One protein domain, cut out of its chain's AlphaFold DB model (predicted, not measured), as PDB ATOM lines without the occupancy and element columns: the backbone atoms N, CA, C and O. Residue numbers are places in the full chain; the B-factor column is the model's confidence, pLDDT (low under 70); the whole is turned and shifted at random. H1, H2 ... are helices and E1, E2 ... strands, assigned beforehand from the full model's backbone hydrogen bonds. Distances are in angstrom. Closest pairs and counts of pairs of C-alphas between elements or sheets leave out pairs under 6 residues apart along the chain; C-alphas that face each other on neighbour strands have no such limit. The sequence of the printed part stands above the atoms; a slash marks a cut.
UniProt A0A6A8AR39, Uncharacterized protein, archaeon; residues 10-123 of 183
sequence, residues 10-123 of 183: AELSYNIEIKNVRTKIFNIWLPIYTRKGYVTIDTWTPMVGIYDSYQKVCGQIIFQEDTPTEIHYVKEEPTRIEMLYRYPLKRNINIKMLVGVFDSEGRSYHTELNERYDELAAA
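Overview. This is residues 10 to 123 of the 183 residues of an uncharacterized protein of archaeon (UniProt A0A6A8AR39). Two antiparallel sheets stand only partly face to face: a twisted sheet of five strands has a smaller sheet of three, E2 E7 E6, over part of one face and the helix H1 over the opposite face. The sheets come near each other at E3 and E6, while E1 and E2 leave the other side open, and the links at residues 18 to 26 and 104 to 109 lie toward the two ends of the long axis. The printed part has 114 residues, with eight named strands followed by one named helix, E1 to E8 and then H1, and the class is mostly strand. The larger sheet has the order E1 E8 E5 E4 E3. The whole is elongated, 54 by 34 by 22 A, yet only just compact, close to loose, with a radius of gyration of the C-alphas of 15.6 A.

Arrangement. Begin at the inner strand E8, residues 92 to 103. Its neighbour E1, residues 10 to 17, is an edge strand, with N 12 and O 97 2.8 A apart. On the other side of E8 is E5, residues 57 to 63, with N 60 and O 100 2.9 A apart. Next look at E4, residues 47 to 52, where N 50 and O 59 of E5 are 2.8 A apart, and at the edge strand E3, residues 38 to 42, where N 40 and O 49 of E4 are 2.8 A apart. E3, E4 and E5 form a meander, each strand the antiparallel neighbour of the one before. H1, residues 110 to 122, is on this sheet at a height of 9.3 A, making two layers, a helix on one face of a sheet. It lies over E5 and E4, slantwise to the strands, at 46 degrees to E5 on the local plane; the closest C-alphas of E5 and H1 are those of Ile 62 and Ala 121, 7.1 A apart. Every O i to N i+4 pair in H1 is within hydrogen-bond range. In the second sheet, find E7, residues 80 to 86, between E2, residues 27 to 33, and E6, residues 70 to 73. N 30 and O 83 are 2.9 A apart, and N 72 and O 82 are 2.8 A apart. E6 and E7 form a hairpin. The closest C-alphas of E3 and E6 are those of Val 39 and Tyr 73, 7.5 A apart. E1 and E2 are apart, and H1 is not on this sheet.

Along the chain. Find C-alpha 10 at (-0.141, 84.153, -1.969), from which E1 runs 22.9 A. E8 is the longest strand, 36.4 A from C-alpha 92 at (22.165, 86.524, -6.193) to C-alpha 103. E5 spans 20.2 A, E2 and E7 19.5 A each, E4 16.8 A, E3 13.0 A and E6 10.0 A. H1 runs 18.5 A and ends at C-alpha 122, (-3.196, 83.390, -17.666).

Size, cuts and confidence. The two C-alphas farthest apart, those of Arg 22 and Gly 106, are 54.0 A apart. The printed part has no cut, and no link is long. The mean pLDDT of the printed part is 81.6; look for values under 70 at residues 42 to 45, 106 to 111 and 123.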
ATOM      1  N   ALA A  10      -1.157  83.628  -2.866       78.94
ATOM      2  CA  ALA A  10      -0.141  84.153  -1.969       78.94
ATOM      3  C   ALA A  10       1.198  84.264  -2.709       78.94
ATOM      4  O   ALA A  10       1.636  83.319  -3.364       78.94
ATOM      5  N   GLU A  11       1.868  85.404  -2.587       83.94
ATOM      6  CA  GLU A  11       3.226  85.576  -3.094       83.94
ATOM      7  C   GLU A  11       4.235  85.035  -2.071       83.94
ATOM      8  O   GLU A  11       4.211  85.413  -0.899       83.94
ATOM      9  N   LEU A  12       5.131  84.156  -2.519       84.38
ATOM     10  CA  LEU A  12       6.284  83.687  -1.758       84.38
ATOM     11  C   LEU A  12       7.560  84.111  -2.485       84.38
ATOM     12  O   LEU A  12       7.730  83.839  -3.675       84.38
ATOM     13  N   SER A  13       8.467  84.759  -1.758       87.69
ATOM     14  CA  SER A  13       9.727  85.267  -2.306       87.69
ATOM     15  C   SER A  13      10.915  84.890  -1.426       87.69
ATOM     16  O   SER A  13      10.894  85.143  -0.218       87.69
ATOM     17  N   TYR A  14      11.978  84.369  -2.035       87.19
ATOM     18  CA  TYR A  14      13.259  84.099  -1.392       87.19
ATOM     19  C   TYR A  14      14.368  84.859  -2.113       87.19
ATOM     20  O   TYR A  14      14.732  84.534  -3.242       87.19
ATOM     21  N   ASN A  15      14.943  85.831  -1.411       90.06
ATOM     22  CA  ASN A  15      16.121  86.562  -1.859       90.06
ATOM     23  C   ASN A  15      17.357  85.958  -1.199       90.06
ATOM     24  O   ASN A  15      17.549  86.099   0.011       90.06
ATOM     25  N   ILE A  16      18.190  85.277  -1.982       88.56
ATOM     26  CA  ILE A  16      19.430  84.676  -1.484       88.56
ATOM     27  C   ILE A  16      20.602  85.446  -2.082       88.56
ATOM     28  O   ILE A  16      20.774  85.508  -3.300       88.56
ATOM     29  N   GLU A  17      21.426  86.015  -1.205       91.12
ATOM     30  CA  GLU A  17      22.591  86.818  -1.567       91.12
ATOM     31  C   GLU A  17      23.861  86.263  -0.910       91.12
ATOM     32  O   GLU A  17      23.958  86.118   0.311       91.12
ATOM     33  N   ILE A  18      24.876  85.994  -1.728       88.69
ATOM     34  CA  ILE A  18      26.208  85.624  -1.265       88.69
ATOM     35  C   ILE A  18      27.050  86.885  -1.060       88.69
ATOM     36  O   ILE A  18      27.503  87.514  -2.015       88.69
ATOM     37  N   LYS A  19      27.369  87.178   0.204       89.62
ATOM     38  CA  LYS A  19      28.223  88.318   0.580       89.62
ATOM     39  C   LYS A  19      29.715  88.092   0.305       89.62
ATOM     40  O   LYS A  19      30.463  89.044   0.105       89.62
ATOM     41  N   ASN A  20      30.175  86.839   0.299       90.19
ATOM     42  CA  ASN A  20      31.579  86.514   0.043       90.19
ATOM     43  C   ASN A  20      31.865  86.448  -1.464       90.19
ATOM     44  O   ASN A  20      31.383  85.561  -2.163       90.19
ATOM     45  N   VAL A  21      32.738  87.329  -1.956       83.94
ATOM     46  CA  VAL A  21      33.112  87.408  -3.378       83.94
ATOM     47  C   VAL A  21      33.778  86.139  -3.933       83.94
ATOM     48  O   VAL A  21      33.808  85.934  -5.145       83.94
ATOM     49  N   ARG A  22      34.319  85.256  -3.094       87.12
ATOM     50  CA  ARG A  22      34.918  83.988  -3.545       87.12
ATOM     51  C   ARG A  22      33.918  82.837  -3.593       87.12
ATOM     52  O   ARG A  22      34.218  81.815  -4.203       87.12
ATOM     53  N   THR A  23      32.740  83.002  -3.002       85.94
ATOM     54  CA  THR A  23      31.686  81.988  -2.996       85.94
ATOM     55  C   THR A  23      30.719  82.247  -4.151       85.94
ATOM     56  O   THR A  23      30.468  83.389  -4.539       85.94
ATOM     57  N   LYS A  24      30.210  81.172  -4.751       83.44
ATOM     58  CA  LYS A  24      29.267  81.217  -5.873       83.44
ATOM     59  C   LYS A  24      28.143  80.223  -5.615       83.44
ATOM     60  O   LYS A  24      28.388  79.178  -5.013       83.44
ATOM     61  N   ILE A  25      26.940  80.548  -6.077       83.75
ATOM     62  CA  ILE A  25      25.836  79.591  -6.130       83.75
ATOM     63  C   ILE A  25      26.140  78.636  -7.287       83.75
ATOM     64  O   ILE A  25      26.640  79.047  -8.336       83.75
ATOM     65  N   PHE A  26      25.897  77.349  -7.065       84.88
ATOM     66  CA  PHE A  26      25.889  76.348  -8.128       84.88
ATOM     67  C   PHE A  26      24.470  75.828  -8.294       84.88
ATOM     68  O   PHE A  26      23.840  76.089  -9.316       84.88
ATOM     69  N   ASN A  27      23.959  75.189  -7.242       87.94
ATOM     70  CA  ASN A  27      22.634  74.596  -7.215       87.94
ATOM     71  C   ASN A  27      21.886  75.038  -5.959       87.94
ATOM     72  O   ASN A  27      22.470  75.080  -4.874       87.94
ATOM     73  N   ILE A  28      20.593  75.311  -6.109       87.81
ATOM     74  CA  ILE A  28      19.651  75.388  -4.993       87.81
ATOM     75  C   ILE A  28      18.614  74.301  -5.193       87.81
ATOM     76  O   ILE A  28      18.031  74.174  -6.267       87.81
ATOM     77  N   TRP A  29      18.416  73.515  -4.144       90.12
ATOM     78  CA  TRP A  29      17.416  72.468  -4.103       90.12
ATOM     79  C   TRP A  29      16.336  72.869  -3.110       90.12
ATOM     80  O   TRP A  29      16.633  73.128  -1.942       90.12
ATOM     81  N   LEU A  30      15.104  72.970  -3.598       88.56
ATOM     82  CA  LEU A  30      13.954  73.390  -2.815       88.56
ATOM     83  C   LEU A  30      12.891  72.285  -2.850       88.56
ATOM     84  O   LEU A  30      12.248  72.097  -3.886       88.56
ATOM     85  N   PRO A  31      12.698  71.547  -1.745       88.44
ATOM     86  CA  PRO A  31      11.592  70.612  -1.625       88.44
ATOM     87  C   PRO A  31      10.308  71.345  -1.214       88.44
ATOM     88  O   PRO A  31      10.313  72.164  -0.293       88.44
ATOM     89  N   ILE A  32       9.196  71.012  -1.863       84.19
ATOM     90  CA  ILE A  32       7.844  71.370  -1.427       84.19
ATOM     91  C   ILE A  32       7.108  70.097  -1.033       84.19
ATOM     92  O   ILE A  32       7.091  69.115  -1.774       84.19
ATOM     93  N   TYR A  33       6.468  70.155   0.132       84.06
ATOM     94  CA  TYR A  33       5.626  69.090   0.647       84.06
ATOM     95  C   TYR A  33       4.160  69.494   0.555       84.06
ATOM     96  O   TYR A  33       3.751  70.550   1.038       84.06
ATOM     97  N   THR A  34       3.365  68.622  -0.039       75.94
ATOM     98  CA  THR A  34       1.911  68.699  -0.085       75.94
ATOM     99  C   THR A  34       1.338  67.709   0.926       75.94
ATOM    100  O   THR A  34       2.008  66.777   1.367       75.94
ATOM    101  N   ARG A  35       0.098  67.908   1.376       72.38
ATOM    102  CA  ARG A  35      -0.497  66.983   2.352       72.38
ATOM    103  C   ARG A  35      -0.925  65.676   1.686       72.38
ATOM    104  O   ARG A  35      -0.641  64.602   2.208       72.38
ATOM    105  N   LYS A  36      -1.652  65.796   0.576       74.00
ATOM    106  CA  LYS A  36      -2.174  64.733  -0.289       74.00
ATOM    107  C   LYS A  36      -2.480  65.344  -1.657       74.00
ATOM    108  O   LYS A  36      -2.716  66.547  -1.743       74.00
ATOM    109  N   GLY A  37      -2.509  64.509  -2.689       72.94
ATOM    110  CA  GLY A  37      -2.954  64.894  -4.024       72.94
ATOM    111  C   GLY A  37      -2.041  64.386  -5.131       72.94
ATOM    112  O   GLY A  37      -0.917  63.959  -4.883       72.94
ATOM    113  N   TYR A  38      -2.553  64.422  -6.355       77.81
ATOM    114  CA  TYR A  38      -1.802  64.127  -7.565       77.81
ATOM    115  C   TYR A  38      -1.110  65.391  -8.044       77.81
ATOM    116  O   TYR A  38      -1.747  66.433  -8.195       77.81
ATOM    117  N   VAL A  39       0.189  65.291  -8.288       79.69
ATOM    118  CA  VAL A  39       0.964  66.392  -8.849       79.69
ATOM    119  C   VAL A  39       0.858  66.344 -10.367       79.69
ATOM    120  O   VAL A  39       1.020  65.292 -10.986       79.69
ATOM    121  N   THR A  40       0.605  67.494 -10.972       76.88
ATOM    122  CA  THR A  40       0.713  67.712 -12.408       76.88
ATOM    123  C   THR A  40       1.793  68.753 -12.640       76.88
ATOM    124  O   THR A  40       1.793  69.811 -12.018       76.88
ATOM    125  N   ILE A  41       2.746  68.427 -13.503       73.19
ATOM    126  CA  ILE A  41       3.815  69.338 -13.894       73.19
ATOM    127  C   ILE A  41       3.577  69.637 -15.363       73.19
ATOM    128  O   ILE A  41       3.560  68.710 -16.174       73.19
ATOM    129  N   ASP A  42       3.371  70.908 -15.682       67.44
ATOM    130  CA  ASP A  42       3.445  71.352 -17.063       67.44
ATOM    131  C   ASP A  42       4.906  71.690 -17.379       67.44
ATOM    132  O   ASP A  42       5.602  72.343 -16.605       67.44
ATOM    133  N   THR A  43       5.404  71.177 -18.498       62.41
ATOM    134  CA  THR A  43       6.761  71.455 -18.974       62.41
ATOM    135  C   THR A  43       6.844  72.747 -19.786       62.41
ATOM    136  O   THR A  43       7.950  73.217 -20.049       62.41
ATOM    137  N   TRP A  44       5.705  73.294 -20.225       65.31
ATOM    138  CA  TRP A  44       5.632  74.471 -21.096       65.31
ATOM    139  C   TRP A  44       5.397  75.763 -20.325       65.31
ATOM    140  O   TRP A  44       5.963  76.798 -20.682       65.31
ATOM    141  N   THR A  45       4.615  75.708 -19.250       68.31
ATOM    142  CA  THR A  45       4.497  76.795 -18.283       68.31
ATOM    143  C   THR A  45       5.325  76.486 -17.037       68.31
ATOM    144  O   THR A  45       5.392  75.337 -16.605       68.31
ATOM    145  N   PRO A  46       5.994  77.482 -16.428       77.50
ATOM    146  CA  PRO A  46       6.738  77.277 -15.195       77.50
ATOM    147  C   PRO A  46       5.739  77.194 -14.032       77.50
ATOM    148  O   PRO A  46       5.585  78.130 -13.243       77.50
ATOM    149  N   MET A  47       5.027  76.074 -13.955       85.44
ATOM    150  CA  MET A  47       3.919  75.871 -13.040       85.44
ATOM    151  C   MET A  47       3.884  74.430 -12.523       85.44
ATOM    152  O   MET A  47       4.213  73.473 -13.223       85.44
ATOM    153  N   VAL A  48       3.446  74.278 -11.276       87.56
ATOM    154  CA  VAL A  48       3.099  72.985 -10.687       87.56
ATOM    155  C   VAL A  48       1.662  73.014 -10.188       87.56
ATOM    156  O   VAL A  48       1.285  73.897  -9.418       87.56
ATOM    157  N   GLY A  49       0.860  72.045 -10.621       87.38
ATOM    158  CA  GLY A  49      -0.503  71.804 -10.159       87.38
ATOM    159  C   GLY A  49      -0.550  70.647  -9.165       87.38
ATOM    160  O   GLY A  49       0.214  69.688  -9.265       87.38
ATOM    161  N   ILE A  50      -1.440  70.723  -8.183       87.31
ATOM    162  CA  ILE A  50      -1.624  69.711  -7.140       87.31
ATOM    163  C   ILE A  50      -3.122  69.498  -6.960       87.31
ATOM    164  O   ILE A  50      -3.826  70.429  -6.604       87.31
ATOM    165  N   TYR A  51      -3.627  68.285  -7.154       85.19
ATOM    166  CA  TYR A  51      -5.057  67.998  -7.028       85.19
ATOM    167  C   TYR A  51      -5.351  66.974  -5.929       85.19
ATOM    168  O   TYR A  51      -4.949  65.815  -6.033       85.19
ATOM    169  N   ASP A  52      -6.098  67.374  -4.900       83.75
ATOM    170  CA  ASP A  52      -6.657  66.467  -3.895       83.75
ATOM    171  C   ASP A  52      -8.083  66.059  -4.294       83.75
ATOM    172  O   ASP A  52      -9.046  66.802  -4.092       83.75
ATOM    173  N   SER A  53      -8.223  64.847  -4.837       77.75
ATOM    174  CA  SER A  53      -9.507  64.306  -5.294       77.75
ATOM    175  C   SER A  53     -10.507  64.022  -4.174       77.75
ATOM    176  O   SER A  53     -11.712  64.005  -4.426       77.75
ATOM    177  N   TYR A  54     -10.039  63.824  -2.939       79.25
ATOM    178  CA  TYR A  54     -10.919  63.595  -1.793       79.25
ATOM    179  C   TYR A  54     -11.550  64.897  -1.315       79.25
ATOM    180  O   TYR A  54     -12.727  64.915  -0.961       79.25
ATOM    181  N   GLN A  55     -10.763  65.973  -1.297       81.31
ATOM    182  CA  GLN A  55     -11.236  67.297  -0.894       81.31
ATOM    183  C   GLN A  55     -11.844  68.086  -2.055       81.31
ATOM    184  O   GLN A  55     -12.517  69.077  -1.800       81.31
ATOM    185  N   LYS A  56     -11.638  67.646  -3.306       81.81
ATOM    186  CA  LYS A  56     -11.999  68.381  -4.528       81.81
ATOM    187  C   LYS A  56     -11.360  69.771  -4.564       81.81
ATOM    188  O   LYS A  56     -11.994  70.763  -4.899       81.81
ATOM    189  N   VAL A  57     -10.088  69.837  -4.178       81.31
ATOM    190  CA  VAL A  57      -9.323  71.085  -4.099       81.31
ATOM    191  C   VAL A  57      -8.067  70.971  -4.949       81.31
ATOM    192  O   VAL A  57      -7.377  69.951  -4.935       81.31
ATOM    193  N   CYS A  58      -7.766  72.046  -5.661       84.38
ATOM    194  CA  CYS A  58      -6.574  72.222  -6.466       84.38
ATOM    195  C   CYS A  58      -5.652  73.259  -5.823       84.38
ATOM    196  O   CYS A  58      -6.097  74.303  -5.349       84.38
ATOM    197  N   GLY A  59      -4.359  72.974  -5.819       85.50
ATOM    198  CA  GLY A  59      -3.281  73.895  -5.509       85.50
ATOM    199  C   GLY A  59      -2.474  74.178  -6.769       85.50
ATOM    200  O   GLY A  59      -2.298  73.300  -7.610       85.50
ATOM    201  N   GLN A  60      -1.977  75.397  -6.901       87.12
ATOM    202  CA  GLN A  60      -1.180  75.817  -8.044       87.12
ATOM    203  C   GLN A  60      -0.001  76.655  -7.572       87.12
ATOM    204  O   GLN A  60      -0.155  77.530  -6.724       87.12
ATOM    205  N   ILE A  61       1.170  76.394  -8.141       88.19
ATOM    206  CA  ILE A  61       2.394  77.166  -7.948       88.19
ATOM    207  C   ILE A  61       2.795  77.703  -9.317       88.19
ATOM    208  O   ILE A  61       2.953  76.912 -10.238       88.19
ATOM    209  N   ILE A  62       2.963  79.017  -9.453       87.25
ATOM    210  CA  ILE A  62       3.392  79.691 -10.687       87.25
ATOM    211  C   ILE A  62       4.700  80.424 -10.391       87.25
ATOM    212  O   ILE A  62       4.733  81.274  -9.500       87.25
ATOM    213  N   PHE A  63       5.778  80.130 -11.116       88.00
ATOM    214  CA  PHE A  63       7.062  80.818 -10.928       88.00
ATOM    215  C   PHE A  63       7.108  82.120 -11.744       88.00
ATOM    216  O   PHE A  63       6.679  82.146 -12.895       88.00
ATOM    217  N   GLN A  64       7.615  83.207 -11.149       84.69
ATOM    218  CA  GLN A  64       7.597  84.550 -11.753       84.69
ATOM    219  C   GLN A  64       8.975  85.096 -12.145       84.69
ATOM    220  O   GLN A  64       9.080  85.795 -13.149       84.69
ATOM    221  N   GLU A  65      10.007  84.836 -11.338       85.06
ATOM    222  CA  GLU A  65      11.361  85.378 -11.545       85.06
ATOM    223  C   GLU A  65      12.366  84.266 -11.870       85.06
ATOM    224  O   GLU A  65      12.249  83.630 -12.914       85.06
ATOM    225  N   ASP A  66      13.361  84.012 -11.011       88.12
ATOM    226  CA  ASP A  66      14.245  82.864 -11.184       88.12
ATOM    227  C   ASP A  66      13.397  81.583 -11.049       88.12
ATOM    228  O   ASP A  66      12.818  81.324  -9.991       88.12
ATOM    229  N   THR A  67      13.284  80.808 -12.134       88.88
ATOM    230  CA  THR A  67      12.486  79.575 -12.215       88.88
ATOM    231  C   THR A  67      13.367  78.332 -12.066       88.88
ATOM    232  O   THR A  67      14.549  78.356 -12.431       88.88
ATOM    233  N   PRO A  68      12.824  77.213 -11.559       89.31
ATOM    234  CA  PRO A  68      13.593  75.983 -11.473       89.31
ATOM    235  C   PRO A  68      13.967  75.486 -12.870       89.31
ATOM    236  O   PRO A  68      13.196  75.589 -13.820       89.31
ATOM    237  N   THR A  69      15.173  74.940 -12.988       89.06
ATOM    238  CA  THR A  69      15.649  74.283 -14.209       89.06
ATOM    239  C   THR A  69      15.027  72.900 -14.356       89.06
ATOM    240  O   THR A  69      14.798  72.438 -15.469       89.06
ATOM    241  N   GLU A  70      14.770  72.234 -13.231       87.75
ATOM    242  CA  GLU A  70      14.139  70.919 -13.191       87.75
ATOM    243  C   GLU A  70      13.137  70.858 -12.043       87.75
ATOM    244  O   GLU A  70      13.391  71.380 -10.953       87.75
ATOM    245  N   ILE A  71      12.019  70.183 -12.296       87.19
ATOM    246  CA  ILE A  71      10.999  69.869 -11.302       87.19
ATOM    247  C   ILE A  71      10.811  68.357 -11.324       87.19
ATOM    248  O   ILE A  71      10.430  67.786 -12.344       87.19
ATOM    249  N   HIS A  72      11.097  67.712 -10.198       84.19
ATOM    250  CA  HIS A  72      11.034  66.266 -10.045       84.19
ATOM    251  C   HIS A  72       9.897  65.887  -9.109       84.19
ATOM    252  O   HIS A  72       9.777  66.404  -7.997       84.19
ATOM    253  N   TYR A  73       9.078  64.945  -9.560       79.94
ATOM    254  CA  TYR A  73       8.113  64.259  -8.716       79.94
ATOM    255  C   TYR A  73       8.769  63.019  -8.104       79.94
ATOM    256  O   TYR A  73       9.241  62.142  -8.834       79.94
ATOM    257  N   VAL A  74       8.789  62.938  -6.773       81.75
ATOM    258  CA  VAL A  74       9.382  61.802  -6.061       81.75
ATOM    259  C   VAL A  74       8.350  60.679  -5.995       81.75
ATOM    260  O   VAL A  74       7.362  60.770  -5.273       81.75
ATOM    261  N   LYS A  75       8.548  59.602  -6.764       75.62
ATOM    262  CA  LYS A  75       7.563  58.508  -6.862       75.62
ATOM    263  C   LYS A  75       7.358  57.782  -5.533       75.62
ATOM    264  O   LYS A  75       6.254  57.325  -5.251       75.62
ATOM    265  N   GLU A  76       8.418  57.680  -4.741       80.62
ATOM    266  CA  GLU A  76       8.443  57.030  -3.433       80.62
ATOM    267  C   GLU A  76       7.758  57.882  -2.348       80.62
ATOM    268  O   GLU A  76       7.257  57.342  -1.364       80.62
ATOM    269  N   GLU A  77       7.684  59.203  -2.550       80.25
ATOM    270  CA  GLU A  77       7.041  60.179  -1.665       80.25
ATOM    271  C   GLU A  77       6.107  61.079  -2.499       80.25
ATOM    272  O   GLU A  77       6.471  62.207  -2.829       80.25
ATOM    273  N   PRO A  78       4.883  60.626  -2.841       74.38
ATOM    274  CA  PRO A  78       3.997  61.297  -3.807       74.38
ATOM    275  C   PRO A  78       3.532  62.699  -3.376       74.38
ATOM    276  O   PRO A  78       2.932  63.448  -4.141       74.38
ATOM    277  N   THR A  79       3.792  63.059  -2.125       80.00
ATOM    278  CA  THR A  79       3.536  64.374  -1.546       80.00
ATOM    279  C   THR A  79       4.701  65.343  -1.713       80.00
ATOM    280  O   THR A  79       4.599  66.491  -1.287       80.00
ATOM    281  N   ARG A  80       5.819  64.916  -2.298       85.38
ATOM    282  CA  ARG A  80       7.046  65.698  -2.387       85.38
ATOM    283  C   ARG A  80       7.368  66.056  -3.828       85.38
ATOM    284  O   ARG A  80       7.473  65.203  -4.708       85.38
ATOM    285  N   ILE A  81       7.581  67.348  -4.030       86.81
ATOM    286  CA  ILE A  81       8.049  67.931  -5.280       86.81
ATOM    287  C   ILE A  81       9.416  68.537  -5.012       86.81
ATOM    288  O   ILE A  81       9.601  69.261  -4.035       86.81
ATOM    289  N   GLU A  82      10.370  68.261  -5.884       89.69
ATOM    290  CA  GLU A  82      11.716  68.796  -5.777       89.69
ATOM    291  C   GLU A  82      12.011  69.739  -6.924       89.69
ATOM    292  O   GLU A  82      11.861  69.389  -8.090       89.69
ATOM    293  N   MET A  83      12.473  70.935  -6.586       90.25
ATOM    294  CA  MET A  83      12.869  71.939  -7.559       90.25
ATOM    295  C   MET A  83      14.372  72.144  -7.503       90.25
ATOM    296  O   MET A  83      14.932  72.423  -6.439       90.25
ATOM    297  N   LEU A  84      15.021  72.040  -8.658       91.00
ATOM    298  CA  LEU A  84      16.444  72.299  -8.809       91.00
ATOM    299  C   LEU A  84      16.653  73.580  -9.613       91.00
ATOM    300  O   LEU A  84      16.316  73.658 -10.792       91.00
ATOM    301  N   TYR A  85      17.278  74.565  -8.984       90.38
ATOM    302  CA  TYR A  85      17.698  75.814  -9.604       90.38
ATOM    303  C   TYR A  85      19.191  75.732  -9.917       90.38
ATOM    304  O   TYR A  85      20.010  75.648  -8.995       90.38
ATOM    305  N   ARG A  86      19.558  75.753 -11.203       89.31
ATOM    306  CA  ARG A  86      20.958  75.725 -11.649       89.31
ATOM    307  C   ARG A  86      21.408  77.127 -12.042       89.31
ATOM    308  O   ARG A  86      21.044  77.634 -13.099       89.31
ATOM    309  N   TYR A  87      22.252  77.736 -11.215       84.00
ATOM    310  CA  TYR A  87      22.789  79.075 -11.462       84.00
ATOM    311  C   TYR A  87      24.302  79.101 -11.312       84.00
ATOM    312  O   TYR A  87      24.816  79.753 -10.397       84.00
ATOM    313  N   PRO A  88      25.039  78.411 -12.203       73.94
ATOM    314  CA  PRO A  88      26.483  78.397 -12.123       73.94
ATOM    315  C   PRO A  88      27.000  79.834 -12.167       73.94
ATOM    316  O   PRO A  88      26.753  80.585 -13.106       73.94
ATOM    317  N   LEU A  89      27.758  80.195 -11.134       77.62
ATOM    318  CA  LEU A  89      28.469  81.465 -11.013       77.62
ATOM    319  C   LEU A  89      27.626  82.701 -10.653       77.62
ATOM    320  O   LEU A  89      28.217  83.778 -10.530       77.62
ATOM    321  N   LYS A  90      26.314  82.576 -10.400       84.12
ATOM    322  CA  LYS A  90      25.543  83.682  -9.806       84.12
ATOM    323  C   LYS A  90      25.885  83.855  -8.320       84.12
ATOM    324  O   LYS A  90      26.313  82.923  -7.634       84.12
ATOM    325  N   ARG A  91      25.691  85.076  -7.818       84.56
ATOM    326  CA  ARG A  91      25.816  85.422  -6.387       84.56
ATOM    327  C   ARG A  91      24.503  85.869  -5.756       84.56
ATOM    328  O   ARG A  91      24.422  85.946  -4.537       84.56
ATOM    329  N   ASN A  92      23.507  86.152  -6.581       89.00
ATOM    330  CA  ASN A  92      22.165  86.524  -6.193       89.00
ATOM    331  C   ASN A  92      21.163  85.648  -6.950       89.00
ATOM    332  O   ASN A  92      21.384  85.280  -8.105       89.00
ATOM    333  N   ILE A  93      20.077  85.316  -6.273       88.69
ATOM    334  CA  ILE A  93      18.923  84.629  -6.842       88.69
ATOM    335  C   ILE A  93      17.680  85.170  -6.143       88.69
ATOM    336  O   ILE A  93      17.681  85.356  -4.920       88.69
ATOM    337  N   ASN A  94      16.649  85.437  -6.934       90.50
ATOM    338  CA  ASN A  94      15.340  85.852  -6.465       90.50
ATOM    339  C   ASN A  94      14.310  84.817  -6.912       90.50
ATOM    340  O   ASN A  94      13.793  84.854  -8.029       90.50
ATOM    341  N   ILE A  95      14.040  83.862  -6.026       90.06
ATOM    342  CA  ILE A  95      13.000  82.869  -6.263       90.06
ATOM    343  C   ILE A  95      11.679  83.514  -5.879       90.06
ATOM    344  O   ILE A  95      11.411  83.714  -4.693       90.06
ATOM    345  N   LYS A  96      10.843  83.787  -6.875       88.88
ATOM    346  CA  LYS A  96       9.512  84.351  -6.676       88.88
ATOM    347  C   LYS A  96       8.452  83.431  -7.256       88.88
ATOM    348  O   LYS A  96       8.537  83.039  -8.421       88.88
ATOM    349  N   MET A  97       7.452  83.100  -6.448       87.81
ATOM    350  CA  MET A  97       6.352  82.226  -6.839       87.81
ATOM    351  C   MET A  97       5.012  82.740  -6.313       87.81
ATOM    352  O   MET A  97       4.926  83.322  -5.232       87.81
ATOM    353  N   LEU A  98       3.961  82.489  -7.082       86.38
ATOM    354  CA  LEU A  98       2.574  82.661  -6.682       86.38
ATOM    355  C   LEU A  98       1.993  81.298  -6.329       86.38
ATOM    356  O   LEU A  98       2.082  80.368  -7.126       86.38
ATOM    357  N   VAL A  99       1.396  81.180  -5.147       86.25
ATOM    358  CA  VAL A  99       0.796  79.942  -4.650       86.25
ATOM    359  C   VAL A  99      -0.689  80.155  -4.414       86.25
ATOM    360  O   VAL A  99      -1.073  80.955  -3.565       86.25
ATOM    361  N   GLY A 100      -1.522  79.445  -5.163       82.75
ATOM    362  CA  GLY A 100      -2.975  79.574  -5.132       82.75
ATOM    363  C   GLY A 100      -3.665  78.270  -4.775       82.75
ATOM    364  O   GLY A 100      -3.107  77.185  -4.950       82.75
ATOM    365  N   VAL A 101      -4.892  78.389  -4.270       82.12
ATOM    366  CA  VAL A 101      -5.781  77.261  -3.976       82.12
ATOM    367  C   VAL A 101      -7.170  77.581  -4.513       82.12
ATOM    368  O   VAL A 101      -7.675  78.681  -4.297       82.12
ATOM    369  N   PHE A 102      -7.794  76.625  -5.197       79.62
ATOM    370  CA  PHE A 102      -9.136  76.764  -5.757       79.62
ATOM    371  C   PHE A 102      -9.919  75.443  -5.682       79.62
ATOM    372  O   PHE A 102      -9.336  74.366  -5.573       79.62
ATOM    373  N   ASP A 103     -11.249  75.527  -5.693       80.56
ATOM    374  CA  ASP A 103     -12.137  74.358  -5.739       80.56
ATOM    375  C   ASP A 103     -12.103  73.741  -7.146       80.56
ATOM    376  O   ASP A 103     -12.080  74.472  -8.139       80.56
ATOM    377  N   SER A 104     -12.107  72.411  -7.255       77.56
ATOM    378  CA  SER A 104     -12.141  71.739  -8.559       77.56
ATOM    379  C   SER A 104     -13.513  71.815  -9.244       77.56
ATOM    380  O   SER A 104     -13.668  71.322 -10.358       77.56
ATOM    381  N   GLU A 105     -14.521  72.407  -8.596       75.06
ATOM    382  CA  GLU A 105     -15.902  72.571  -9.071       75.06
ATOM    383  C   GLU A 105     -16.557  71.229  -9.450       75.06
ATOM    384  O   GLU A 105     -17.438  71.149 -10.305       75.06
ATOM    385  N   GLY A 106     -16.116  70.136  -8.818       65.56
ATOM    386  CA  GLY A 106     -16.584  68.782  -9.119       65.56
ATOM    387  C   GLY A 106     -15.958  68.142 -10.361       65.56
ATOM    388  O   GLY A 106     -16.308  67.002 -10.670       65.56
ATOM    389  N   ARG A 107     -15.010  68.817 -11.021       69.56
ATOM    390  CA  ARG A 107     -14.219  68.251 -12.119       69.56
ATOM    391  C   ARG A 107     -13.285  67.180 -11.570       69.56
ATOM    392  O   ARG A 107     -12.678  67.345 -10.507       69.56
ATOM    393  N   SER A 108     -13.205  66.063 -12.283       65.88
ATOM    394  CA  SER A 108     -12.411  64.891 -11.889       65.88
ATOM    395  C   SER A 108     -11.490  64.386 -12.998       65.88
ATOM    396  O   SER A 108     -10.594  63.591 -12.714       65.88
ATOM    397  N   TYR A 109     -11.672  64.854 -14.236       64.69
ATOM    398  CA  TYR A 109     -10.835  64.479 -15.370       64.69
ATOM    399  C   TYR A 109      -9.596  65.371 -15.475       64.69
ATOM    400  O   TYR A 109      -9.682  66.593 -15.400       64.69
ATOM    401  N   HIS A 110      -8.437  64.749 -15.710       65.81
ATOM    402  CA  HIS A 110      -7.148  65.444 -15.821       65.81
ATOM    403  C   HIS A 110      -7.142  66.569 -16.866       65.81
ATOM    404  O   HIS A 110      -6.564  67.620 -16.614       65.81
ATOM    405  N   THR A 111      -7.802  66.379 -18.011       66.38
ATOM    406  CA  THR A 111      -7.856  67.391 -19.077       66.38
ATOM    407  C   THR A 111      -8.580  68.662 -18.627       66.38
ATOM    408  O   THR A 111      -8.063  69.756 -18.821       66.38
ATOM    409  N   GLU A 112      -9.716  68.525 -17.937       70.31
ATOM    410  CA  GLU A 112     -10.506  69.659 -17.430       70.31
ATOM    411  C   GLU A 112      -9.784  70.421 -16.307       70.31
ATOM    412  O   GLU A 112      -9.983  71.624 -16.120       70.31
ATOM    413  N   LEU A 113      -8.949  69.714 -15.536       73.25
ATOM    414  CA  LEU A 113      -8.108  70.316 -14.503       73.25
ATOM    415  C   LEU A 113      -6.964  71.126 -15.120       73.25
ATOM    416  O   LEU A 113      -6.699  72.229 -14.650       73.25
ATOM    417  N   ASN A 114      -6.322  70.613 -16.173       75.19
ATOM    418  CA  ASN A 114      -5.252  71.322 -16.880       75.19
ATOM    419  C   ASN A 114      -5.754  72.629 -17.496       75.19
ATOM    420  O   ASN A 114      -5.163  73.673 -17.251       75.19
ATOM    421  N   GLU A 115      -6.899  72.596 -18.183       77.81
ATOM    422  CA  GLU A 115      -7.517  73.808 -18.737       77.81
ATOM    423  C   GLU A 115      -7.792  74.858 -17.651       77.81
ATOM    424  O   GLU A 115      -7.577  76.051 -17.861       77.81
ATOM    425  N   ARG A 116      -8.217  74.423 -16.456       76.69
ATOM    426  CA  ARG A 116      -8.459  75.330 -15.328       76.69
ATOM    427  C   ARG A 116      -7.167  75.905 -14.756       76.69
ATOM    428  O   ARG A 116      -7.138  77.078 -14.391       76.69
ATOM    429  N   TYR A 117      -6.112  75.100 -14.667       80.38
ATOM    430  CA  TYR A 117      -4.794  75.583 -14.272       80.38
ATOM    431  C   TYR A 117      -4.260  76.627 -15.259       80.38
ATOM    432  O   TYR A 117      -3.787  77.672 -14.811       80.38
ATOM    433  N   ASP A 118      -4.395  76.387 -16.563       78.75
ATOM    434  CA  ASP A 118      -3.967  77.308 -17.619       78.75
ATOM    435  C   ASP A 118      -4.765  78.619 -17.585       78.75
ATOM    436  O   ASP A 118      -4.190  79.707 -17.638       78.75
ATOM    437  N   GLU A 119      -6.088  78.533 -17.419       77.44
ATOM    438  CA  GLU A 119      -6.972  79.694 -17.271       77.44
ATOM    439  C   GLU A 119      -6.552  80.570 -16.080       77.44
ATOM    440  O   GLU A 119      -6.437  81.793 -16.196       77.44
ATOM    441  N   LEU A 120      -6.268  79.947 -14.933       73.88
ATOM    442  CA  LEU A 120      -5.830  80.650 -13.729       73.88
ATOM    443  C   LEU A 120      -4.401  81.199 -13.858       73.88
ATOM    444  O   LEU A 120      -4.115  82.280 -13.336       73.88
ATOM    445  N   ALA A 121      -3.523  80.499 -14.581       71.56
ATOM    446  CA  ALA A 121      -2.163  80.948 -14.863       71.56
ATOM    447  C   ALA A 121      -2.116  82.137 -15.833       71.56
ATOM    448  O   ALA A 121      -1.197  82.952 -15.741       71.56
ATOM    449  N   ALA A 122      -3.099  82.272 -16.729       72.25
ATOM    450  CA  ALA A 122      -3.196  83.390 -17.666       72.25
ATOM    451  C   ALA A 122      -3.581  84.720 -16.986       72.25
ATOM    452  O   ALA A 122      -3.233  85.792 -17.486       72.25
ATOM    453  N   ALA A 123      -4.256  84.669 -15.833       67.94
ATOM    454  CA  ALA A 123      -4.662  85.846 -15.060       67.94
ATOM    455  C   ALA A 123      -4.357  85.686 -13.552       67.94
ATOM    456  O   ALA A 123      -5.259  85.747 -12.711       67.94
TER     457      ALA A 123